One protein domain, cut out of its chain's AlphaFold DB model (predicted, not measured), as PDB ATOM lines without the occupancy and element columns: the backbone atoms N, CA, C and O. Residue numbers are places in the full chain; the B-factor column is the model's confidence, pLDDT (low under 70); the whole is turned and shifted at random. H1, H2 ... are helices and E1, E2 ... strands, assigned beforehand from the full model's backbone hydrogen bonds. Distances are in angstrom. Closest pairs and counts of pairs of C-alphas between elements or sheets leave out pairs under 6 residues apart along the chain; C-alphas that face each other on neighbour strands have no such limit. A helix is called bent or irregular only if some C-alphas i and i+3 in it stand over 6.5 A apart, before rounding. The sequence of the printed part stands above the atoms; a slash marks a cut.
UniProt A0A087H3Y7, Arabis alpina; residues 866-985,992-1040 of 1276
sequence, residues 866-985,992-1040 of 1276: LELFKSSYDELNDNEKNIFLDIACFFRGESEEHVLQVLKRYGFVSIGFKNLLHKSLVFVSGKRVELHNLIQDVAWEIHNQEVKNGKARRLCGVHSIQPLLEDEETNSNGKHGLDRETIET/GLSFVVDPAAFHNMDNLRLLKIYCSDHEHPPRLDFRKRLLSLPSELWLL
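Overview. This is residues 866 to 985 and 992 to 1040 of the 1276 residues of a protein of Arabis alpina (UniProt A0A087H3Y7). Picture two lobes end to end along the longest axis: a head of five crossed helices, H1 to H5, with the small hairpin of E1 and E2 at one side of it, and a second lobe, mostly of loops, in which the chain winds in stacked turns. The turns run from E3 through H6 and round to residue 985, then across a cut to E4, and from E4 round to residue 1040, with E3 and E4 on the side nearer the head. The printed part has 169 residues, with six named helices and four named strands in the order H1 H2 H3 H4 E1 E2 H5 E3 H6 E4. The class is mostly helix, though under half of the residues, 80 of 169, are in named elements; E1 and E2 make an antiparallel sheet of two strands. The whole is compact, with a radius of gyration of the C-alphas of 17.2 A, and only just elongated, spanning 50 by 33 by 31 A.

Arrangement. Start at H1, residues 866 to 873, which is close to but not clearly touching H2, residues 878 to 890; the C-alphas of Tyr 873 and Lys 881 are the closest, 7.0 A apart. H2 is the hub, touching three other helices. It only just touches H3, residues 896 to 906, with 3 pairs of C-alphas within 8 A, the closest being Asn 879 and Tyr 906 at 7.4 A, at a steep tilt of 47 degrees, opposite ways. With residues 879 to 884 alone it touches H4, residues 909 to 918, about perpendicular at 82 degrees; look at the C-alphas of Glu 880 and Gly 912, the closest, 5.1 A apart. Next comes the hairpin of E1, residues 923 to 925, and E2, residues 928 to 930, antiparallel at 138 degrees; find N 923 and O 930 within hydrogen-bond range at 2.9 A. H3 comes nearest to E2 with the C-alphas of Glu 896 and Val 929, 5.9 A apart. H5, residues 933 to 948, touches H2 with its residues 936 to 943 alone, closest at the C-alphas of Gln 936 and Ala 888, 6.1 A; at 72 degrees the two are only just about perpendicular. With residues 935 to 938 alone H5 touches H1, about perpendicular at 86 degrees, and the C-alphas of Val 938 and Leu 866 are the closest at 5.9 A. E3, residues 954 to 956, pairs with no named strand and comes nearest to H5 at the C-alphas of Arg 954 and His 943, 7.6 A apart. H6, residues 958 to 965, touches no helix. E4, residues 1010 to 1014, pairs with no named strand, but its residues 1010 to 1011 pair with residues 1039 to 1040, parallel. Every O i to N i+4 pair is within hydrogen-bond range in H2 and H5; the figures are 3 of 4 in H1, 4 of 7 in H3, 5 of 6 in H4 and 2 of 4 in H6.

Along the chain. Find C-alpha 866 at (178.345, 137.353, 134.072), where H1 begins. H2 is 17.8 A long, H3 15.6 A and H4 13.9 A. H3 is irregular, with C-alphas 902 and 905 7.5 A apart, and H6 only just so, with C-alphas 960 and 963 6.8 A apart. H5, the longest helix, runs 22.4 A from C-alpha 933 at (188.618, 131.287, 137.142). E4 runs 12.8 A to C-alpha 1014 at (202.081, 143.326, 149.151).

Size, cuts and confidence. The two C-alphas farthest apart, His 918 and Glu 969, are 50.7 A apart. Residues 986 to 991 are not printed, and C-alphas 985 and 992 lie 21.9 A apart across this cut, in the link from H6 to E4. The links that are printed whole are tight. Residues 966 to 985, 992 to 1009 and 1015 to 1040 are long stretches with no named element, of 20, 18 and 26 residues. The mean pLDDT of the printed part is 82.6, and 17 residues are under 70: 907 to 908, 950 to 951, 968 to 978 and 1027 to 1028.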
ATOM      1  N   LEU A 866     178.755 136.607 132.876       85.62
ATOM      2  CA  LEU A 866     178.345 137.353 134.072       85.62
ATOM      3  C   LEU A 866     176.986 136.877 134.599       85.62
ATOM      4  O   LEU A 866     176.893 136.432 135.741       85.62
ATOM      5  N   GLU A 867     175.940 136.892 133.769       84.25
ATOM      6  CA  GLU A 867     174.577 136.531 134.193       84.25
ATOM      7  C   GLU A 867     174.434 135.053 134.615       84.25
ATOM      8  O   GLU A 867     173.619 134.727 135.490       84.25
ATOM      9  N   LEU A 868     175.257 134.142 134.074       82.81
ATOM     10  CA  LEU A 868     175.279 132.738 134.507       82.81
ATOM     11  C   LEU A 868     175.654 132.590 135.989       82.81
ATOM     12  O   LEU A 868     175.050 131.759 136.670       82.81
ATOM     13  N   PHE A 869     176.607 133.383 136.483       85.31
ATOM     14  CA  PHE A 869     177.107 133.309 137.862       85.31
ATOM     15  C   PHE A 869     176.444 134.324 138.800       85.31
ATOM     16  O   PHE A 869     176.087 133.976 139.926       85.31
ATOM     17  N   LYS A 870     176.195 135.547 138.323       82.88
ATOM     18  CA  LYS A 870     175.502 136.615 139.057       82.88
ATOM     19  C   LYS A 870     174.123 136.170 139.546       82.88
ATOM     20  O   LYS A 870     173.828 136.309 140.725       82.88
ATOM     21  N   SER A 871     173.374 135.434 138.716       80.69
ATOM     22  CA  SER A 871     172.101 134.801 139.104       80.69
ATOM     23  C   SER A 871     172.197 133.724 140.205       80.69
ATOM     24  O   SER A 871     171.179 133.119 140.545       80.69
ATOM     25  N   SER A 872     173.388 133.454 140.752       85.38
ATOM     26  CA  SER A 872     173.637 132.636 141.950       85.38
ATOM     27  C   SER A 872     174.354 133.403 143.074       85.38
ATOM     28  O   SER A 872     174.216 133.018 144.230       85.38
ATOM     29  N   TYR A 873     175.044 134.505 142.761       87.69
ATOM     30  CA  TYR A 873     175.519 135.497 143.735       87.69
ATOM     31  C   TYR A 873     174.360 136.318 144.329       87.69
ATOM     32  O   TYR A 873     174.309 136.545 145.534       87.69
ATOM     33  N   ASP A 874     173.380 136.707 143.508       86.88
ATOM     34  CA  ASP A 874     172.229 137.513 143.937       86.88
ATOM     35  C   ASP A 874     171.403 136.818 145.038       86.88
ATOM     36  O   ASP A 874     170.866 137.495 145.915       86.88
ATOM     37  N   GLU A 875     171.365 135.476 145.031       84.50
ATOM     38  CA  GLU A 875     170.685 134.621 146.022       84.50
ATOM     39  C   GLU A 875     171.338 134.594 147.413       84.50
ATOM     40  O   GLU A 875     170.720 134.104 148.359       84.50
ATOM     41  N   LEU A 876     172.585 135.052 147.540       89.06
ATOM     42  CA  LEU A 876     173.305 135.096 148.813       89.06
ATOM     43  C   LEU A 876     172.728 136.183 149.726       89.06
ATOM     44  O   LEU A 876     172.315 137.239 149.245       89.06
ATOM     45  N   ASN A 877     172.754 135.986 151.044       88.19
ATOM     46  CA  ASN A 877     172.508 137.102 151.969       88.19
ATOM     47  C   ASN A 877     173.723 138.048 152.041       88.19
ATOM     48  O   ASN A 877     174.810 137.707 151.581       88.19
ATOM     49  N   ASP A 878     173.564 139.238 152.618       85.88
ATOM     50  CA  ASP A 878     174.606 140.273 152.557       85.88
ATOM     51  C   ASP A 878     175.902 139.876 153.291       85.88
ATOM     52  O   ASP A 878     176.992 140.238 152.849       85.88
ATOM     53  N   ASN A 879     175.825 139.049 154.341       86.06
ATOM     54  CA  ASN A 879     177.018 138.487 154.984       86.06
ATOM     55  C   ASN A 879     177.701 137.447 154.082       86.06
ATOM     56  O   ASN A 879     178.922 137.440 153.974       86.06
ATOM     57  N   GLU A 880     176.939 136.594 153.392       89.25
ATOM     58  CA  GLU A 880     177.477 135.639 152.412       89.25
ATOM     59  C   GLU A 880     178.104 136.333 151.195       89.25
ATOM     60  O   GLU A 880     179.171 135.911 150.752       89.25
ATOM     61  N   LYS A 881     177.489 137.412 150.688       89.00
ATOM     62  CA  LYS A 881     178.054 138.264 149.627       89.00
ATOM     63  C   LYS A 881     179.381 138.880 150.069       89.00
ATOM     64  O   LYS A 881     180.374 138.784 149.352       89.00
ATOM     65  N   ASN A 882     179.416 139.445 151.277       87.38
ATOM     66  CA  ASN A 882     180.621 140.034 151.853       87.38
ATOM     67  C   ASN A 882     181.740 138.999 152.075       87.38
ATOM     68  O   ASN A 882     182.878 139.257 151.693       87.38
ATOM     69  N   ILE A 883     181.425 137.810 152.603       89.44
ATOM     70  CA  ILE A 883     182.385 136.701 152.747       89.44
ATOM     71  C   ILE A 883     182.900 136.242 151.373       89.44
ATOM     72  O   ILE A 883     184.095 136.013 151.218       89.44
ATOM     73  N   PHE A 884     182.032 136.128 150.362       91.56
ATOM     74  CA  PHE A 884     182.426 135.736 149.005       91.56
ATOM     75  C   PHE A 884     183.395 136.739 148.362       91.56
ATOM     76  O   PHE A 884     184.423 136.324 147.826       91.56
ATOM     77  N   LEU A 885     183.104 138.042 148.448       89.75
ATOM     78  CA  LEU A 885     183.980 139.090 147.915       89.75
ATOM     79  C   LEU A 885     185.299 139.197 148.697       89.75
ATOM     80  O   LEU A 885     186.355 139.285 148.078       89.75
ATOM     81  N   ASP A 886     185.267 139.122 150.034       89.25
ATOM     82  CA  ASP A 886     186.490 139.122 150.851       89.25
ATOM     83  C   ASP A 886     187.386 137.921 150.488       89.25
ATOM     84  O   ASP A 886     188.594 138.093 150.328       89.25
ATOM     85  N   ILE A 887     186.816 136.725 150.274       90.56
ATOM     86  CA  ILE A 887     187.571 135.543 149.816       90.56
ATOM     87  C   ILE A 887     188.155 135.755 148.416       90.56
ATOM     88  O   ILE A 887     189.338 135.480 148.214       90.56
ATOM     89  N   ALA A 888     187.356 136.251 147.467       90.25
ATOM     90  CA  ALA A 888     187.796 136.481 146.093       90.25
ATOM     91  C   ALA A 888     188.946 137.499 146.003       90.25
ATOM     92  O   ALA A 888     189.850 137.314 145.190       90.25
ATOM     93  N   CYS A 889     188.938 138.548 146.829       85.88
ATOM     94  CA  CYS A 889     189.997 139.557 146.847       85.88
ATOM     95  C   CYS A 889     191.226 139.120 147.669       85.88
ATOM     96  O   CYS A 889     192.348 139.229 147.183       85.88
ATOM     97  N   PHE A 890     191.045 138.633 148.905       87.56
ATOM     98  CA  PHE A 890     192.149 138.499 149.871       87.56
ATOM     99  C   PHE A 890     192.640 137.066 150.118       87.56
ATOM    100  O   PHE A 890     193.795 136.913 150.526       87.56
ATOM    101  N   PHE A 891     191.796 136.044 149.908       89.19
ATOM    102  CA  PHE A 891     192.016 134.689 150.447       89.19
ATOM    103  C   PHE A 891     191.979 133.540 149.418       89.19
ATOM    104  O   PHE A 891     191.882 132.371 149.803       89.19
ATOM    105  N   ARG A 892     192.072 133.818 148.111       88.19
ATOM    106  CA  ARG A 892     192.214 132.750 147.105       88.19
ATOM    107  C   ARG A 892     193.524 131.979 147.330       88.19
ATOM    108  O   ARG A 892     194.599 132.567 147.322       88.19
ATOM    109  N   GLY A 893     193.426 130.661 147.475       86.19
ATOM    110  CA  GLY A 893     194.548 129.753 147.723       86.19
ATOM    111  C   GLY A 893     194.938 129.609 149.201       86.19
ATOM    112  O   GLY A 893     195.758 128.742 149.520       86.19
ATOM    113  N   GLU A 894     194.345 130.399 150.103       89.00
ATOM    114  CA  GLU A 894     194.613 130.341 151.547       89.00
ATOM    115  C   GLU A 894     193.921 129.144 152.217       89.00
ATOM    116  O   GLU A 894     193.041 128.499 151.645       89.00
ATOM    117  N   SER A 895     194.323 128.811 153.447       89.56
ATOM    118  CA  SER A 895     193.732 127.682 154.185       89.56
ATOM    119  C   SER A 895     192.348 128.009 154.766       89.56
ATOM    120  O   SER A 895     192.142 129.092 155.307       89.56
ATOM    121  N   GLU A 896     191.410 127.054 154.724       89.06
ATOM    122  CA  GLU A 896     190.053 127.221 155.288       89.06
ATOM    123  C   GLU A 896     190.081 127.696 156.754       89.06
ATOM    124  O   GLU A 896     189.318 128.576 157.150       89.06
ATOM    125  N   GLU A 897     191.000 127.152 157.553       86.44
ATOM    126  CA  GLU A 897     191.155 127.468 158.977       86.44
ATOM    127  C   GLU A 897     191.582 128.933 159.206       86.44
ATOM    128  O   GLU A 897     191.072 129.586 160.118       86.44
ATOM    129  N   HIS A 898     192.441 129.482 158.338       87.75
ATOM    130  CA  HIS A 898     192.874 130.886 158.362       87.75
ATOM    131  C   HIS A 898     191.748 131.849 157.973       87.75
ATOM    132  O   HIS A 898     191.476 132.802 158.705       87.75
ATOM    133  N   VAL A 899     191.023 131.553 156.889       89.50
ATOM    134  CA  VAL A 899     189.873 132.359 156.438       89.50
ATOM    135  C   VAL A 899     188.795 132.423 157.521       89.50
ATOM    136  O   VAL A 899     188.312 133.502 157.870       89.50
ATOM    137  N   LEU A 900     188.447 131.276 158.114       89.00
ATOM    138  CA  LEU A 900     187.475 131.207 159.208       89.00
ATOM    139  C   LEU A 900     187.971 131.879 160.500       89.00
ATOM    140  O   LEU A 900     187.141 132.306 161.304       89.00
ATOM    141  N   GLN A 901     189.288 131.990 160.706       87.38
ATOM    142  CA  GLN A 901     189.888 132.704 161.835       87.38
ATOM    143  C   GLN A 901     189.811 134.226 161.665       87.38
ATOM    144  O   GLN A 901     189.285 134.893 162.558       87.38
ATOM    145  N   VAL A 902     190.320 134.775 160.557       87.38
ATOM    146  CA  VAL A 902     190.374 136.233 160.335       87.38
ATOM    147  C   VAL A 902     188.963 136.807 160.219       87.38
ATOM    148  O   VAL A 902     188.632 137.793 160.874       87.38
ATOM    149  N   LEU A 903     188.086 136.148 159.457       87.94
ATOM    150  CA  LEU A 903     186.728 136.642 159.222       87.94
ATOM    151  C   LEU A 903     185.777 136.419 160.413       87.94
ATOM    152  O   LEU A 903     184.662 136.938 160.398       87.94
ATOM    153  N   LYS A 904     186.186 135.691 161.465       82.19
ATOM    154  CA  LYS A 904     185.333 135.241 162.589       82.19
ATOM    155  C   LYS A 904     184.421 136.330 163.184       82.19
ATOM    156  O   LYS A 904     183.305 136.011 163.599       82.19
ATOM    157  N   ARG A 905     184.875 137.592 163.211       74.69
ATOM    158  CA  ARG A 905     184.146 138.758 163.754       74.69
ATOM    159  C   ARG A 905     182.856 139.114 162.989       74.69
ATOM    160  O   ARG A 905     181.964 139.680 163.608       74.69
ATOM    161  N   TYR A 906     182.678 138.695 161.729       71.62
ATOM    162  CA  TYR A 906     181.400 138.827 160.994       71.62
ATOM    163  C   TYR A 906     180.209 138.113 161.670       71.62
ATOM    164  O   TYR A 906     179.055 138.455 161.417       71.62
ATOM    165  N   GLY A 907     180.473 137.083 162.485       63.88
ATOM    166  CA  GLY A 907     179.441 136.182 163.005       63.88
ATOM    167  C   GLY A 907     178.949 135.175 161.955       63.88
ATOM    168  O   GLY A 907     178.866 135.459 160.765       63.88
ATOM    169  N   PHE A 908     178.651 133.947 162.391       69.00
ATOM    170  CA  PHE A 908     178.129 132.854 161.549       69.00
ATOM    171  C   PHE A 908     178.934 132.513 160.268       69.00
ATOM    172  O   PHE A 908     178.425 131.785 159.415       69.00
ATOM    173  N   VAL A 909     180.196 132.942 160.134       80.69
ATOM    174  CA  VAL A 909     181.032 132.710 158.931       80.69
ATOM    175  C   VAL A 909     181.118 131.234 158.552       80.69
ATOM    176  O   VAL A 909     180.979 130.893 157.383       80.69
ATOM    177  N   SER A 910     181.244 130.333 159.528       82.69
ATOM    178  CA  SER A 910     181.264 128.881 159.294       82.69
ATOM    179  C   SER A 910     179.955 128.316 158.715       82.69
ATOM    180  O   SER A 910     179.938 127.164 158.285       82.69
ATOM    181  N   ILE A 911     178.863 129.089 158.718       84.19
ATOM    182  CA  ILE A 911     177.608 128.794 158.010       84.19
ATOM    183  C   ILE A 911     177.649 129.430 156.616       84.19
ATOM    184  O   ILE A 911     177.450 128.722 155.634       84.19
ATOM    185  N   GLY A 912     177.983 130.723 156.516       87.00
ATOM    186  CA  GLY A 912     178.064 131.435 155.233       87.00
ATOM    187  C   GLY A 912     179.043 130.782 154.248       87.00
ATOM    188  O   GLY A 912     178.669 130.454 153.128       87.00
ATOM    189  N   PHE A 913     180.259 130.463 154.699       89.62
ATOM    190  CA  PHE A 913     181.266 129.735 153.920       89.62
ATOM    191  C   PHE A 913     180.764 128.363 153.436       89.62
ATOM    192  O   PHE A 913     180.930 128.003 152.270       89.62
ATOM    193  N   LYS A 914     180.053 127.618 154.296       88.56
ATOM    194  CA  LYS A 914     179.420 126.350 153.898       88.56
ATOM    195  C   LYS A 914     178.319 126.561 152.864       88.56
ATOM    196  O   LYS A 914     178.173 125.727 151.980       88.56
ATOM    197  N   ASN A 915     177.568 127.657 152.920       89.19
ATOM    198  CA  ASN A 915     176.554 127.971 151.913       89.19
ATOM    199  C   ASN A 915     177.179 128.334 150.552       89.19
ATOM    200  O   ASN A 915     176.662 127.889 149.527       89.19
ATOM    201  N   LEU A 916     178.333 129.013 150.524       91.88
ATOM    202  CA  LEU A 916     179.106 129.249 149.292       91.88
ATOM    203  C   LEU A 916     179.593 127.938 148.645       91.88
ATOM    204  O   LEU A 916     179.468 127.772 147.429       91.88
ATOM    205  N   LEU A 917     180.074 126.987 149.456       90.56
ATOM    206  CA  LEU A 917     180.416 125.629 149.011       90.56
ATOM    207  C   LEU A 917     179.185 124.884 148.471       90.56
ATOM    208  O   LEU A 917     179.216 124.325 147.376       90.56
ATOM    209  N   HIS A 918     178.069 124.909 149.205       89.62
ATOM    210  CA  HIS A 918     176.831 124.232 148.809       89.62
ATOM    211  C   HIS A 918     176.234 124.765 147.493       89.62
ATOM    212  O   HIS A 918     175.628 123.982 146.757       89.62
ATOM    213  N   LYS A 919     176.437 126.053 147.177       89.75
ATOM    214  CA  LYS A 919     176.037 126.711 145.918       89.75
ATOM    215  C   LYS A 919     177.066 126.595 144.776       89.75
ATOM    216  O   LYS A 919     176.858 127.188 143.718       89.75
ATOM    217  N   SER A 920     178.167 125.858 144.968       88.38
ATOM    218  CA  SER A 920     179.277 125.732 144.002       88.38
ATOM    219  C   SER A 920     179.893 127.077 143.565       88.38
ATOM    220  O   SER A 920     180.288 127.225 142.407       88.38
ATOM    221  N   LEU A 921     179.948 128.063 144.471       90.75
ATOM    222  CA  LEU A 921     180.603 129.361 144.233       90.75
ATOM    223  C   LEU A 921     182.063 129.379 144.710       90.75
ATOM    224  O   LEU A 921     182.893 130.082 144.143       90.75
ATOM    225  N   VAL A 922     182.368 128.585 145.735       91.50
ATOM    226  CA  VAL A 922     183.707 128.380 146.300       91.50
ATOM    227  C   VAL A 922     183.951 126.874 146.382       91.50
ATOM    228  O   VAL A 922     183.000 126.102 146.512       91.50
ATOM    229  N   PHE A 923     185.210 126.453 146.300       88.56
ATOM    230  CA  PHE A 923     185.642 125.058 146.382       88.56
ATOM    231  C   PHE A 923     186.748 124.915 147.437       88.56
ATOM    232  O   PHE A 923     187.442 125.883 147.744       88.56
ATOM    233  N   VAL A 924     186.939 123.710 147.983       87.19
ATOM    234  CA  VAL A 924     188.098 123.392 148.833       87.19
ATOM    235  C   VAL A 924     188.905 122.271 148.190       87.19
ATOM    236  O   VAL A 924     188.385 121.183 147.950       87.19
ATOM    237  N   SER A 925     190.187 122.531 147.935       82.12
ATOM    238  CA  SER A 925     191.143 121.572 147.377       82.12
ATOM    239  C   SER A 925     192.335 121.447 148.322       82.12
ATOM    240  O   SER A 925     193.041 122.418 148.568       82.12
ATOM    241  N   GLY A 926     192.541 120.271 148.925       78.56
ATOM    242  CA  GLY A 926     193.662 120.041 149.851       78.56
ATOM    243  C   GLY A 926     193.723 121.025 151.034       78.56
ATOM    244  O   GLY A 926     194.794 121.548 151.324       78.56
ATOM    245  N   LYS A 927     192.578 121.303 151.682       84.12
ATOM    246  CA  LYS A 927     192.356 122.363 152.701       84.12
ATOM    247  C   LYS A 927     192.483 123.825 152.221       84.12
ATOM    248  O   LYS A 927     192.242 124.726 153.025       84.12
ATOM    249  N   ARG A 928     192.827 124.091 150.957       88.88
ATOM    250  CA  ARG A 928     192.892 125.453 150.399       88.88
ATOM    251  C   ARG A 928     191.571 125.882 149.777       88.88
ATOM    252  O   ARG A 928     190.902 125.072 149.137       88.88
ATOM    253  N   VAL A 929     191.219 127.149 149.966       91.62
ATOM    254  CA  VAL A 929     190.011 127.788 149.439       91.62
ATOM    255  C   VAL A 929     190.271 128.248 148.007       91.62
ATOM    256  O   VAL A 929     191.103 129.119 147.773       91.62
ATOM    257  N   GLU A 930     189.561 127.677 147.040       90.75
ATOM    258  CA  GLU A 930     189.754 127.961 145.616       90.75
ATOM    259  C   GLU A 930     188.485 128.496 144.954       90.75
ATOM    260  O   GLU A 930     187.368 128.041 145.220       90.75
ATOM    261  N   LEU A 931     188.675 129.439 144.031       91.25
ATOM    262  CA  LEU A 931     187.637 129.924 143.128       91.25
ATOM    263  C   LEU A 931     187.943 129.453 141.705       91.25
ATOM    264  O   LEU A 931     189.077 129.516 141.225       91.25
ATOM    265  N   HIS A 932     186.900 129.015 141.003       90.25
ATOM    266  CA  HIS A 932     186.976 128.748 139.572       90.25
ATOM    267  C   HIS A 932     187.278 130.058 138.825       90.25
ATOM    268  O   HIS A 932     186.661 131.071 139.138       90.25
ATOM    269  N   ASN A 933     188.157 130.054 137.814       89.69
ATOM    270  CA  ASN A 933     188.618 131.287 137.142       89.69
ATOM    271  C   ASN A 933     187.458 132.193 136.681       89.69
ATOM    272  O   ASN A 933     187.399 133.361 137.035       89.69
ATOM    273  N   LEU A 934     186.459 131.616 136.006       89.62
ATOM    274  CA  LEU A 934     185.230 132.322 135.607       89.62
ATOM    275  C   LEU A 934     184.472 132.996 136.773       89.62
ATOM    276  O   LEU A 934     183.840 134.024 136.572       89.62
ATOM    277  N   ILE A 935     184.501 132.415 137.977       90.50
ATOM    278  CA  ILE A 935     183.849 132.969 139.173       90.50
ATOM    279  C   ILE A 935     184.708 134.082 139.778       90.50
ATOM    280  O   ILE A 935     184.167 135.105 140.188       90.50
ATOM    281  N   GLN A 936     186.032 133.907 139.788       89.69
ATOM    282  CA  GLN A 936     186.989 134.931 140.207       89.69
ATOM    283  C   GLN A 936     186.844 136.206 139.365       89.69
ATOM    284  O   GLN A 936     186.766 137.301 139.916       89.69
ATOM    285  N   ASP A 937     186.756 136.067 138.043       87.56
ATOM    286  CA  ASP A 937     186.685 137.209 137.128       87.56
ATOM    287  C   ASP A 937     185.303 137.896 137.197       87.56
ATOM    288  O   ASP A 937     185.204 139.121 137.125       87.56
ATOM    289  N   VAL A 938     184.230 137.134 137.455       88.31
ATOM    290  CA  VAL A 938     182.902 137.693 137.778       88.31
ATOM    291  C   VAL A 938     182.901 138.429 139.122       88.31
ATOM    292  O   VAL A 938     182.299 139.497 139.213       88.31
ATOM    293  N   ALA A 939     183.582 137.915 140.152       88.88
ATOM    294  CA  ALA A 939     183.719 138.608 141.435       88.88
ATOM    295  C   ALA A 939     184.488 139.932 141.281       88.88
ATOM    296  O   ALA A 939     184.062 140.952 141.825       88.88
ATOM    297  N   TRP A 940     185.553 139.939 140.469       84.50
ATOM    298  CA  TRP A 940     186.287 141.152 140.106       84.50
ATOM    299  C   TRP A 940     185.422 142.178 139.371       84.50
ATOM    300  O   TRP A 940     185.467 143.353 139.721       84.50
ATOM    301  N   GLU A 941     184.591 141.781 138.403       86.00
ATOM    302  CA  GLU A 941     183.730 142.751 137.708       86.00
ATOM    303  C   GLU A 941     182.550 143.237 138.572       86.00
ATOM    304  O   GLU A 941     182.178 144.406 138.472       86.00
ATOM    305  N   ILE A 942     182.015 142.417 139.487       85.12
ATOM    306  CA  ILE A 942     181.060 142.877 140.517       85.12
ATOM    307  C   ILE A 942     181.714 143.951 141.401       85.12
ATOM    308  O   ILE A 942     181.156 145.033 141.573       85.12
ATOM    309  N   HIS A 943     182.929 143.695 141.891       82.88
ATOM    310  CA  HIS A 943     183.718 144.660 142.660       82.88
ATOM    311  C   HIS A 943     184.001 145.949 141.863       82.88
ATOM    312  O   HIS A 943     183.745 147.053 142.348       82.88
ATOM    313  N   ASN A 944     184.425 145.835 140.601       80.25
ATOM    314  CA  ASN A 944     184.639 146.984 139.718       80.25
ATOM    315  C   ASN A 944     183.355 147.807 139.521       80.25
ATOM    316  O   ASN A 944     183.428 149.024 139.360       80.25
ATOM    317  N   GLN A 945     182.176 147.179 139.530       79.50
ATOM    318  CA  GLN A 945     180.891 147.882 139.481       79.50
ATOM    319  C   GLN A 945     180.574 148.606 140.798       79.50
ATOM    320  O   GLN A 945     180.049 149.717 140.748       79.50
ATOM    321  N   GLU A 946     180.932 148.067 141.966       77.75
ATOM    322  CA  GLU A 946     180.826 148.792 143.246       77.75
ATOM    323  C   GLU A 946     181.727 150.045 143.273       77.75
ATOM    324  O   GLU A 946     181.277 151.114 143.701       77.75
ATOM    325  N   VAL A 947     182.948 149.945 142.726       74.81
ATOM    326  CA  VAL A 947     183.895 151.069 142.553       74.81
ATOM    327  C   VAL A 947     183.353 152.122 141.583       74.81
ATOM    328  O   VAL A 947     183.240 153.288 141.958       74.81
ATOM    329  N   LYS A 948     182.936 151.725 140.370       75.00
ATOM    330  CA  LYS A 948     182.340 152.632 139.360       75.00
ATOM    331  C   LYS A 948     181.105 153.380 139.896       75.00
ATOM    332  O   LYS A 948     180.851 154.506 139.483       75.00
ATOM    333  N   ASN A 949     180.352 152.771 140.815       72.75
ATOM    334  CA  ASN A 949     179.156 153.352 141.438       72.75
ATOM    335  C   ASN A 949     179.436 154.200 142.698       72.75
ATOM    336  O   ASN A 949     178.480 154.647 143.336       72.75
ATOM    337  N   GLY A 950     180.699 154.399 143.095       66.00
ATOM    338  CA  GLY A 950     181.061 155.195 144.276       66.00
ATOM    339  C   GLY A 950     180.620 154.585 145.613       66.00
ATOM    340  O   GLY A 950     180.419 155.312 146.579       66.00
ATOM    341  N   LYS A 951     180.426 153.258 145.672       69.00
ATOM    342  CA  LYS A 951     179.960 152.519 146.867       69.00
ATOM    343  C   LYS A 951     180.984 151.497 147.376       69.00
ATOM    344  O   LYS A 951     180.643 150.591 148.136       69.00
ATOM    345  N   ALA A 952     182.229 151.627 146.929       72.31
ATOM    346  CA  ALA A 952     183.308 150.696 147.209       72.31
ATOM    347  C   ALA A 952     183.786 150.754 148.667       72.31
ATOM    348  O   ALA A 952     184.721 151.468 149.012       72.31
ATOM    349  N   ARG A 953     183.192 149.886 149.494       82.75
ATOM    350  CA  ARG A 953     183.725 149.478 150.807       82.75
ATOM    351  C   ARG A 953     185.055 148.728 150.689       82.75
ATOM    352  O   ARG A 953     185.799 148.611 151.656       82.75
ATOM    353  N   ARG A 954     185.332 148.176 149.508       86.88
ATOM    354  CA  ARG A 954     186.543 147.429 149.178       86.88
ATOM    355  C   ARG A 954     187.328 148.219 148.145       86.88
ATOM    356  O   ARG A 954     186.759 148.568 147.116       86.88
ATOM    357  N   LEU A 955     188.617 148.439 148.375       85.94
ATOM    358  CA  LEU A 955     189.534 149.034 147.403       85.94
ATOM    359  C   LEU A 955     190.593 148.015 147.004       85.94
ATOM    360  O   LEU A 955     191.119 147.297 147.855       85.94
ATOM    361  N   CYS A 956     190.885 147.937 145.711       82.69
ATOM    362  CA  CYS A 956     191.854 147.008 145.144       82.69
ATOM    363  C   CYS A 956     192.670 147.689 144.038       82.69
ATOM    364  O   CYS A 956     192.132 148.434 143.213       82.69
ATOM    365  N   GLY A 957     193.965 147.384 143.994       79.25
ATOM    366  CA  GLY A 957     194.880 147.826 142.944       79.25
ATOM    367  C   GLY A 957     195.319 149.290 143.043       79.25
ATOM    368  O   GLY A 957     194.688 150.132 143.685       79.25
ATOM    369  N   VAL A 958     196.428 149.586 142.361       80.19
ATOM    370  CA  VAL A 958     197.176 150.854 142.437       80.19
ATOM    371  C   VAL A 958     196.280 152.084 142.281       80.19
ATOM    372  O   VAL A 958     196.259 152.944 143.158       80.19
ATOM    373  N   HIS A 959     195.494 152.149 141.202       77.69
ATOM    374  CA  HIS A 959     194.728 153.346 140.835       77.69
ATOM    375  C   HIS A 959     193.665 153.768 141.862       77.69
ATOM    376  O   HIS A 959     193.307 154.942 141.890       77.69
ATOM    377  N   SER A 960     193.154 152.848 142.691       78.62
ATOM    378  CA  SER A 960     192.143 153.175 143.709       78.62
ATOM    379  C   SER A 960     192.738 153.517 145.080       78.62
ATOM    380  O   SER A 960     192.079 154.183 145.875       78.62
ATOM    381  N   ILE A 961     193.976 153.087 145.353       84.12
ATOM    382  CA  ILE A 961     194.605 153.189 146.679       84.12
ATOM    383  C   ILE A 961     195.748 154.211 146.712       84.12
ATOM    384  O   ILE A 961     195.835 154.966 147.677       84.12
ATOM    385  N   GLN A 962     196.605 154.284 145.684       83.25
ATOM    386  CA  GLN A 962     197.740 155.220 145.675       83.25
ATOM    387  C   GLN A 962     197.305 156.678 145.941       83.25
ATOM    388  O   GLN A 962     197.865 157.272 146.861       83.25
ATOM    389  N   PRO A 963     196.259 157.239 145.293       81.31
ATOM    390  CA  PRO A 963     195.827 158.622 145.544       81.31
ATOM    391  C   PRO A 963     195.239 158.889 146.944       81.31
ATOM    392  O   PRO A 963     194.913 160.035 147.250       81.31
ATOM    393  N   LEU A 964     195.052 157.852 147.773       81.25
ATOM    394  CA  LEU A 964     194.617 157.963 149.173       81.25
ATOM    395  C   LEU A 964     195.783 157.885 150.169       81.25
ATOM    396  O   LEU A 964     195.626 158.362 151.295       81.25
ATOM    397  N   LEU A 965     196.901 157.269 149.763       83.44
ATOM    398  CA  LEU A 965     198.120 157.092 150.561       83.44
ATOM    399  C   LEU A 965     199.221 158.106 150.207       83.44
ATOM    400  O   LEU A 965     200.108 158.334 151.025       83.44
ATOM    401  N   GLU A 966     199.208 158.662 148.995       83.00
ATOM    402  CA  GLU A 966     200.233 159.578 148.487       83.00
ATOM    403  C   GLU A 966     200.055 161.010 149.019       83.00
ATOM    404  O   GLU A 966     198.960 161.574 148.991       83.00
ATOM    405  N   ASP A 967     201.156 161.593 149.492       77.12
ATOM    406  CA  ASP A 967     201.212 162.913 150.122       77.12
ATOM    407  C   ASP A 967     200.783 164.045 149.168       77.12
ATOM    408  O   ASP A 967     201.175 164.076 147.996       77.12
ATOM    409  N   GLU A 968     199.988 164.994 149.678       68.75
ATOM    410  CA  GLU A 968     199.363 166.069 148.889       68.75
ATOM    411  C   GLU A 968     200.365 166.991 148.178       68.75
ATOM    412  O   GLU A 968     200.017 167.589 147.162       68.75
ATOM    413  N   GLU A 969     201.606 167.096 148.668       66.56
ATOM    414  CA  GLU A 969     202.661 167.891 148.023       66.56
ATOM    415  C   GLU A 969     203.290 167.173 146.815       66.56
ATOM    416  O   GLU A 969     203.908 167.816 145.965       66.56
ATOM    417  N   THR A 970     203.146 165.844 146.732       60.16
ATOM    418  CA  THR A 970     203.689 165.000 145.652       60.16
ATOM    419  C   THR A 970     202.632 164.456 144.695       60.16
ATOM    420  O   THR A 970     202.954 164.165 143.542       60.16
ATOM    421  N   ASN A 971     201.380 164.335 145.141       62.72
ATOM    422  CA  ASN A 971     200.326 163.685 144.377       62.72
ATOM    423  C   ASN A 971     199.954 164.477 143.105       62.72
ATOM    424  O   ASN A 971     199.362 165.555 143.152       62.72
ATOM    425  N   SER A 972     200.252 163.888 141.945       53.44
ATOM    426  CA  SER A 972     199.930 164.440 140.620       53.44
ATOM    427  C   SER A 972     198.498 164.144 140.140       53.44
ATOM    428  O   SER A 972     198.058 164.716 139.143       53.44
ATOM    429  N   ASN A 973     197.752 163.294 140.854       52.91
ATOM    430  CA  ASN A 973     196.393 162.853 140.530       52.91
ATOM    431  C   ASN A 973     195.430 163.229 141.672       52.91
ATOM    432  O   ASN A 973     195.320 162.526 142.677       52.91
ATOM    433  N   GLY A 974     194.738 164.362 141.517       53.31
ATOM    434  CA  GLY A 974     193.936 164.987 142.576       53.31
ATOM    435  C   GLY A 974     192.942 164.055 143.287       53.31
ATOM    436  O   GLY A 974     192.346 163.173 142.670       53.31
ATOM    437  N   LYS A 975     192.760 164.286 144.597       54.84
ATOM    438  CA  LYS A 975     191.976 163.457 145.534       54.84
ATOM    439  C   LYS A 975     190.674 162.904 144.941       54.84
ATOM    440  O   LYS A 975     189.747 163.654 144.633       54.84
ATOM    441  N   HIS A 976     190.565 161.577 144.905       55.75
ATOM    442  CA  HIS A 976     189.287 160.899 144.703       55.75
ATOM    443  C   HIS A 976     188.358 161.156 145.896       55.75
ATOM    444  O   HIS A 976     188.723 160.895 147.040       55.75
ATOM    445  N   GLY A 977     187.139 161.626 145.624       57.62
ATOM    446  CA  GLY A 977     186.112 161.907 146.632       57.62
ATOM    447  C   GLY A 977     185.420 160.662 147.195       57.62
ATOM    448  O   GLY A 977     184.192 160.621 147.216       57.62
ATOM    449  N   LEU A 978     186.182 159.643 147.604       66.56
ATOM    450  CA  LEU A 978     185.649 158.560 148.432       66.56
ATOM    451  C   LEU A 978     185.572 159.004 149.893       66.56
ATOM    452  O   LEU A 978     186.484 159.645 150.415       66.56
ATOM    453  N   ASP A 979     184.499 158.594 150.556       74.06
ATOM    454  CA  ASP A 979     184.358 158.725 151.998       74.06
ATOM    455  C   ASP A 979     185.258 157.694 152.701       74.06
ATOM    456  O   ASP A 979     185.002 156.486 152.630       74.06
ATOM    457  N   ARG A 980     186.325 158.176 153.360       81.12
ATOM    458  CA  ARG A 980     187.296 157.329 154.071       81.12
ATOM    459  C   ARG A 980     186.636 156.484 155.170       81.12
ATOM    460  O   ARG A 980     187.077 155.355 155.382       81.12
ATOM    461  N   GLU A 981     185.544 156.954 155.778       81.81
ATOM    462  CA  GLU A 981     184.834 156.222 156.835       81.81
ATOM    463  C   GLU A 981     184.141 154.959 156.294       81.81
ATOM    464  O   GLU A 981     183.902 154.015 157.044       81.81
ATOM    465  N   THR A 982     183.856 154.894 154.987       84.38
ATOM    466  CA  THR A 982     183.194 153.738 154.349       84.38
ATOM    467  C   THR A 982     184.144 152.618 153.919       84.38
ATOM    468  O   THR A 982     183.676 151.561 153.486       84.38
ATOM    469  N   ILE A 983     185.463 152.819 154.019       87.69
ATOM    470  CA  ILE A 983     186.468 151.857 153.553       87.69
ATOM    471  C   ILE A 983     186.626 150.736 154.589       87.69
ATOM    472  O   ILE A 983     187.207 150.920 155.654       87.69
ATOM    473  N   GLU A 984     186.138 149.545 154.252       88.94
ATOM    474  CA  GLU A 984     186.240 148.340 155.078       88.94
ATOM    475  C   GLU A 984     187.495 147.510 154.771       88.94
ATOM    476  O   GLU A 984     188.024 146.837 155.660       88.94
ATOM    477  N   THR A 985     187.974 147.505 153.519       90.25
ATOM    478  CA  THR A 985     189.132 146.690 153.104       90.25
ATOM    479  C   THR A 985     189.984 147.360 152.022       90.25
ATOM    480  O   THR A 985     189.430 147.910 151.071       90.25
ATOM    481  N   GLY A 992     206.916 147.953 142.013       81.88
ATOM    482  CA  GLY A 992     207.428 149.095 141.254       81.88
ATOM    483  C   GLY A 992     206.948 150.480 141.716       81.88
ATOM    484  O   GLY A 992     207.371 151.478 141.129       81.88
ATOM    485  N   LEU A 993     206.100 150.590 142.748       85.31
ATOM    486  CA  LEU A 993     205.587 151.884 143.212       85.31
ATOM    487  C   LEU A 993     206.646 152.666 143.996       85.31
ATOM    488  O   LEU A 993     207.402 152.111 144.795       85.31
ATOM    489  N   SER A 994     206.678 153.981 143.786       83.88
ATOM    490  CA  SER A 994     207.665 154.888 144.376       83.88
ATOM    491  C   SER A 994     207.046 156.270 144.599       83.88
ATOM    492  O   SER A 994     207.124 157.126 143.720       83.88
ATOM    493  N   PHE A 995     206.441 156.485 145.768       82.88
ATOM    494  CA  PHE A 995     205.800 157.747 146.157       82.88
ATOM    495  C   PHE A 995     205.975 158.032 147.659       82.88
ATOM    496  O   PHE A 995     206.338 157.137 148.427       82.88
ATOM    497  N   VAL A 996     205.742 159.280 148.083       82.31
ATOM    498  CA  VAL A 996     205.809 159.688 149.500       82.31
ATOM    499  C   VAL A 996     204.475 159.392 150.175       82.31
ATOM    500  O   VAL A 996     203.431 159.795 149.669       82.31
ATOM    501  N   VAL A 997     204.503 158.693 151.310       83.50
ATOM    502  CA  VAL A 997     203.292 158.321 152.052       83.50
ATOM    503  C   VAL A 997     202.897 159.433 153.023       83.50
ATOM    504  O   VAL A 997     203.710 159.861 153.848       83.50
ATOM    505  N   ASP A 998     201.635 159.855 152.951       81.94
ATOM    506  CA  ASP A 998     201.005 160.806 153.870       81.94
ATOM    507  C   ASP A 998     201.078 160.293 155.332       81.94
ATOM    508  O   ASP A 998     200.594 159.195 155.630       81.94
ATOM    509  N   PRO A 999     201.631 161.068 156.289       79.81
ATOM    510  CA  PRO A 999     201.568 160.767 157.723       79.81
ATOM    511  C   PRO A 999     200.162 160.457 158.255       79.81
ATOM    512  O   PRO A 999     200.032 159.692 159.214       79.81
ATOM    513  N   ALA A1000     199.134 161.047 157.637       80.31
ATOM    514  CA  ALA A1000     197.713 160.914 157.942       80.31
ATOM    515  C   ALA A1000     196.947 160.040 156.917       80.31
ATOM    516  O   ALA A1000     195.714 160.105 156.845       80.31
ATOM    517  N   ALA A1001     197.645 159.175 156.166       82.81
ATOM    518  CA  ALA A1001     197.062 158.332 155.115       82.81
ATOM    519  C   ALA A1001     195.823 157.532 155.570       82.81
ATOM    520  O   ALA A1001     194.855 157.426 154.821       82.81
ATOM    521  N   PHE A1002     195.821 157.026 156.810       86.44
ATOM    522  CA  PHE A1002     194.717 156.240 157.388       86.44
ATOM    523  C   PHE A1002     193.802 157.028 158.344       86.44
ATOM    524  O   PHE A1002     192.984 156.440 159.049       86.44
ATOM    525  N   HIS A1003     193.928 158.356 158.398       82.56
ATOM    526  CA  HIS A1003     193.064 159.205 159.222       82.56
ATOM    527  C   HIS A1003     191.612 159.153 158.704       82.56
ATOM    528  O   HIS A1003     191.394 159.293 157.495       82.56
ATOM    529  N   ASN A1004     190.644 158.975 159.614       80.44
ATOM    530  CA  ASN A1004     189.219 158.687 159.359       80.44
ATOM    531  C   ASN A1004     188.947 157.380 158.574       80.44
ATOM    532  O   ASN A1004     188.031 157.339 157.759       80.44
ATOM    533  N   MET A1005     189.720 156.308 158.786       87.69
ATOM    534  CA  MET A1005     189.451 154.978 158.198       87.69
ATOM    535  C   MET A1005     188.962 153.966 159.247       87.69
ATOM    536  O   MET A1005     189.403 152.819 159.285       87.69
ATOM    537  N   ASP A1006     188.057 154.392 160.128       83.38
ATOM    538  CA  ASP A1006     187.734 153.682 161.376       83.38
ATOM    539  C   ASP A1006     187.041 152.319 161.172       83.38
ATOM    540  O   ASP A1006     187.074 151.477 162.065       83.38
ATOM    541  N   ASN A1007     186.461 152.064 159.991       87.69
ATOM    542  CA  ASN A1007     185.869 150.771 159.619       87.69
ATOM    543  C   ASN A1007     186.849 149.811 158.903       87.69
ATOM    544  O   ASN A1007     186.448 148.700 158.536       87.69
ATOM    545  N   LEU A1008     188.116 150.200 158.690       90.56
ATOM    546  CA  LEU A1008     189.095 149.397 157.952       90.56
ATOM    547  C   LEU A1008     189.485 148.140 158.745       90.56
ATOM    548  O   LEU A1008     190.308 148.192 159.657       90.56
ATOM    549  N   ARG A1009     188.929 146.987 158.352       91.50
ATOM    550  CA  ARG A1009     189.177 145.677 158.979       91.50
ATOM    551  C   ARG A1009     190.274 144.850 158.306       91.50
ATOM    552  O   ARG A1009     190.905 144.038 158.977       91.50
ATOM    553  N   LEU A1010     190.503 145.007 157.000       92.81
ATOM    554  CA  LEU A1010     191.518 144.245 156.255       92.81
ATOM    555  C   LEU A1010     192.405 145.200 155.445       92.81
ATOM    556  O   LEU A1010     191.942 145.790 154.470       92.81
ATOM    557  N   LEU A1011     193.682 145.314 155.807       93.31
ATOM    558  CA  LEU A1011     194.694 146.034 155.031       93.31
ATOM    559  C   LEU A1011     195.746 145.035 154.534       93.31
ATOM    560  O   LEU A1011     196.355 144.340 155.346       93.31
ATOM    561  N   LYS A1012     195.950 144.948 153.214       93.31
ATOM    562  CA  LYS A1012     196.968 144.099 152.579       93.31
ATOM    563  C   LYS A1012     197.748 144.885 151.529       93.31
ATOM    564  O   LYS A1012     197.260 145.111 150.426       93.31
ATOM    565  N   ILE A1013     198.959 145.296 151.894       91.62
ATOM    566  CA  ILE A1013     199.948 145.929 151.017       91.62
ATOM    567  C   ILE A1013     201.055 144.897 150.778       91.62
ATOM    568  O   ILE A1013     201.741 144.502 151.723       91.62
ATOM    569  N   TYR A1014     201.191 144.427 149.538       89.75
ATOM    570  CA  TYR A1014     202.081 143.326 149.151       89.75
ATOM    571  C   TYR A1014     202.821 143.628 147.842       89.75
ATOM    572  O   TYR A1014     202.515 144.613 147.177       89.75
ATOM    573  N   CYS A1015     203.796 142.799 147.468       86.56
ATOM    574  CA  CYS A1015     204.561 142.934 146.229       86.56
ATOM    575  C   CYS A1015     204.481 141.636 145.408       86.56
ATOM    576  O   CYS A1015     204.909 140.587 145.884       86.56
ATOM    577  N   SER A1016     203.937 141.683 144.189       84.19
ATOM    578  CA  SER A1016     203.961 140.546 143.253       84.19
ATOM    579  C   SER A1016     205.277 140.410 142.473       84.19
ATOM    580  O   SER A1016     205.624 139.296 142.080       84.19
ATOM    581  N   ASP A1017     206.028 141.502 142.288       83.06
ATOM    582  CA  ASP A1017     207.347 141.512 141.643       83.06
ATOM    583  C   ASP A1017     208.462 141.897 142.632       83.06
ATOM    584  O   ASP A1017     208.812 143.065 142.824       83.06
ATOM    585  N   HIS A1018     209.061 140.879 143.250       77.75
ATOM    586  CA  HIS A1018     210.172 141.042 144.189       77.75
ATOM    587  C   HIS A1018     211.489 141.536 143.550       77.75
ATOM    588  O   HIS A1018     212.410 141.866 144.299       77.75
ATOM    589  N   GLU A1019     211.613 141.621 142.215       77.25
ATOM    590  CA  GLU A1019     212.760 142.292 141.572       77.25
ATOM    591  C   GLU A1019     212.644 143.825 141.678       77.25
ATOM    592  O   GLU A1019     213.658 144.529 141.728       77.25
ATOM    593  N   HIS A1020     211.416 144.344 141.807       75.94
ATOM    594  CA  HIS A1020     211.098 145.772 141.876       75.94
ATOM    595  C   HIS A1020     210.329 146.132 143.169       75.94
ATOM    596  O   HIS A1020     209.193 146.612 143.102       75.94
ATOM    597  N   PRO A1021     210.928 145.933 144.363       76.00
ATOM    598  CA  PRO A1021     210.242 146.137 145.636       76.00
ATOM    599  C   PRO A1021     209.813 147.602 145.856       76.00
ATOM    600  O   PRO A1021     210.517 148.525 145.421       76.00
ATOM    601  N   PRO A1022     208.690 147.830 146.567       80.81
ATOM    602  CA  PRO A1022     208.112 149.154 146.781       80.81
ATOM    603  C   PRO A1022     209.075 150.141 147.446       80.81
ATOM    604  O   PRO A1022     209.719 149.845 148.453       80.81
ATOM    605  N   ARG A1023     209.098 151.372 146.930       74.81
ATOM    606  CA  ARG A1023     209.833 152.521 147.484       74.81
ATOM    607  C   ARG A1023     208.865 153.550 148.067       74.81
ATOM    608  O   ARG A1023     208.884 154.722 147.702       74.81
ATOM    609  N   LEU A1024     207.996 153.077 148.959       78.94
ATOM    610  CA  LEU A1024     207.085 153.912 149.740       78.94
ATOM    611  C   LEU A1024     207.896 154.735 150.750       78.94
ATOM    612  O   LEU A1024     208.486 154.180 151.674       78.94
ATOM    613  N   ASP A1025     207.969 156.049 150.560       71.25
ATOM    614  CA  ASP A1025     208.825 156.927 151.357       71.25
ATOM    615  C   ASP A1025     208.066 157.504 152.560       71.25
ATOM    616  O   ASP A1025     207.157 158.318 152.415       71.25
ATOM    617  N   PHE A1026     208.471 157.096 153.765       71.75
ATOM    618  CA  PHE A1026     207.875 157.524 155.035       71.75
ATOM    619  C   PHE A1026     208.685 158.624 155.747       71.75
ATOM    620  O   PHE A1026     208.623 158.723 156.976       71.75
ATOM    621  N   ARG A1027     209.456 159.463 155.030       64.69
ATOM    622  CA  ARG A1027     210.283 160.544 155.621       64.69
ATOM    623  C   ARG A1027     209.544 161.460 156.607       64.69
ATOM    624  O   ARG A1027     210.178 161.976 157.524       64.69
ATOM    625  N   LYS A1028     208.228 161.647 156.448       64.44
ATOM    626  CA  LYS A1028     207.381 162.460 157.345       64.44
ATOM    627  C   LYS A1028     206.849 161.705 158.592       64.44
ATOM    628  O   LYS A1028     206.295 162.350 159.476       64.44
ATOM    629  N   ARG A1029     207.094 160.386 158.701       71.12
ATOM    630  CA  ARG A1029     206.665 159.419 159.745       71.12
ATOM    631  C   ARG A1029     205.143 159.223 159.865       71.12
ATOM    632  O   ARG A1029     204.419 160.152 160.192       71.12
ATOM    633  N   LEU A1030     204.678 157.979 159.710       79.56
ATOM    634  CA  LEU A1030     203.268 157.609 159.898       79.56
ATOM    635  C   LEU A1030     202.789 157.925 161.330       79.56
ATOM    636  O   LEU A1030     203.497 157.622 162.297       79.56
ATOM    637  N   LEU A1031     201.609 158.541 161.463       77.25
ATOM    638  CA  LEU A1031     201.066 158.989 162.753       77.25
ATOM    639  C   LEU A1031     200.234 157.911 163.455       77.25
ATOM    640  O   LEU A1031     200.417 157.694 164.651       77.25
ATOM    641  N   SER A1032     199.350 157.229 162.726       80.38
ATOM    642  CA  SER A1032     198.383 156.273 163.281       80.38
ATOM    643  C   SER A1032     198.041 155.139 162.300       80.38
ATOM    644  O   SER A1032     198.406 155.172 161.124       80.38
ATOM    645  N   LEU A1033     197.356 154.115 162.816       85.69
ATOM    646  CA  LEU A1033     196.757 152.999 162.077       85.69
ATOM    647  C   LEU A1033     195.348 152.732 162.655       85.69
ATOM    648  O   LEU A1033     195.183 152.921 163.865       85.69
ATOM    649  N   PRO A1034     194.346 152.306 161.857       86.12
ATOM    650  CA  PRO A1034     192.966 152.151 162.335       86.12
ATOM    651  C   PRO A1034     192.785 151.051 163.386       86.12
ATOM    652  O   PRO A1034     193.361 149.970 163.282       86.12
ATOM    653  N   SER A1035     191.949 151.315 164.391       82.50
ATOM    654  CA  SER A1035     191.790 150.470 165.585       82.50
ATOM    655  C   SER A1035     190.889 149.240 165.410       82.50
ATOM    656  O   SER A1035     190.944 148.343 166.245       82.50
ATOM    657  N   GLU A1036     190.088 149.143 164.345       87.69
ATOM    658  CA  GLU A1036     189.262 147.957 164.033       87.69
ATOM    659  C   GLU A1036     189.904 147.013 162.999       87.69
ATOM    660  O   GLU A1036     189.238 146.109 162.491       87.69
ATOM    661  N   LEU A1037     191.205 147.154 162.713       91.50
ATOM    662  CA  LEU A1037     191.947 146.205 161.876       91.50
ATOM    663  C   LEU A1037     191.889 144.785 162.467       91.50
ATOM    664  O   LEU A1037     192.286 144.559 163.604       91.50
ATOM    665  N   TRP A1038     191.444 143.803 161.679       92.44
ATOM    666  CA  TRP A1038     191.497 142.367 161.997       92.44
ATOM    667  C   TRP A1038     192.722 141.708 161.342       92.44
ATOM    668  O   TRP A1038     193.309 140.795 161.923       92.44
ATOM    669  N   LEU A1039     193.122 142.195 160.160       93.38
ATOM    670  CA  LEU A1039     194.319 141.791 159.418       93.38
ATOM    671  C   LEU A1039     195.118 143.028 158.998       93.38
ATOM    672  O   LEU A1039     194.601 143.877 158.269       93.38
ATOM    673  N   LEU A1040     196.390 143.070 159.395       94.19
ATOM    674  CA  LEU A1040     197.377 144.041 158.926       94.19
ATOM    675  C   LEU A1040     198.513 143.305 158.203       94.19
ATOM    676  O   LEU A1040     199.465 142.855 158.840       94.19
TER     677      LEU A1040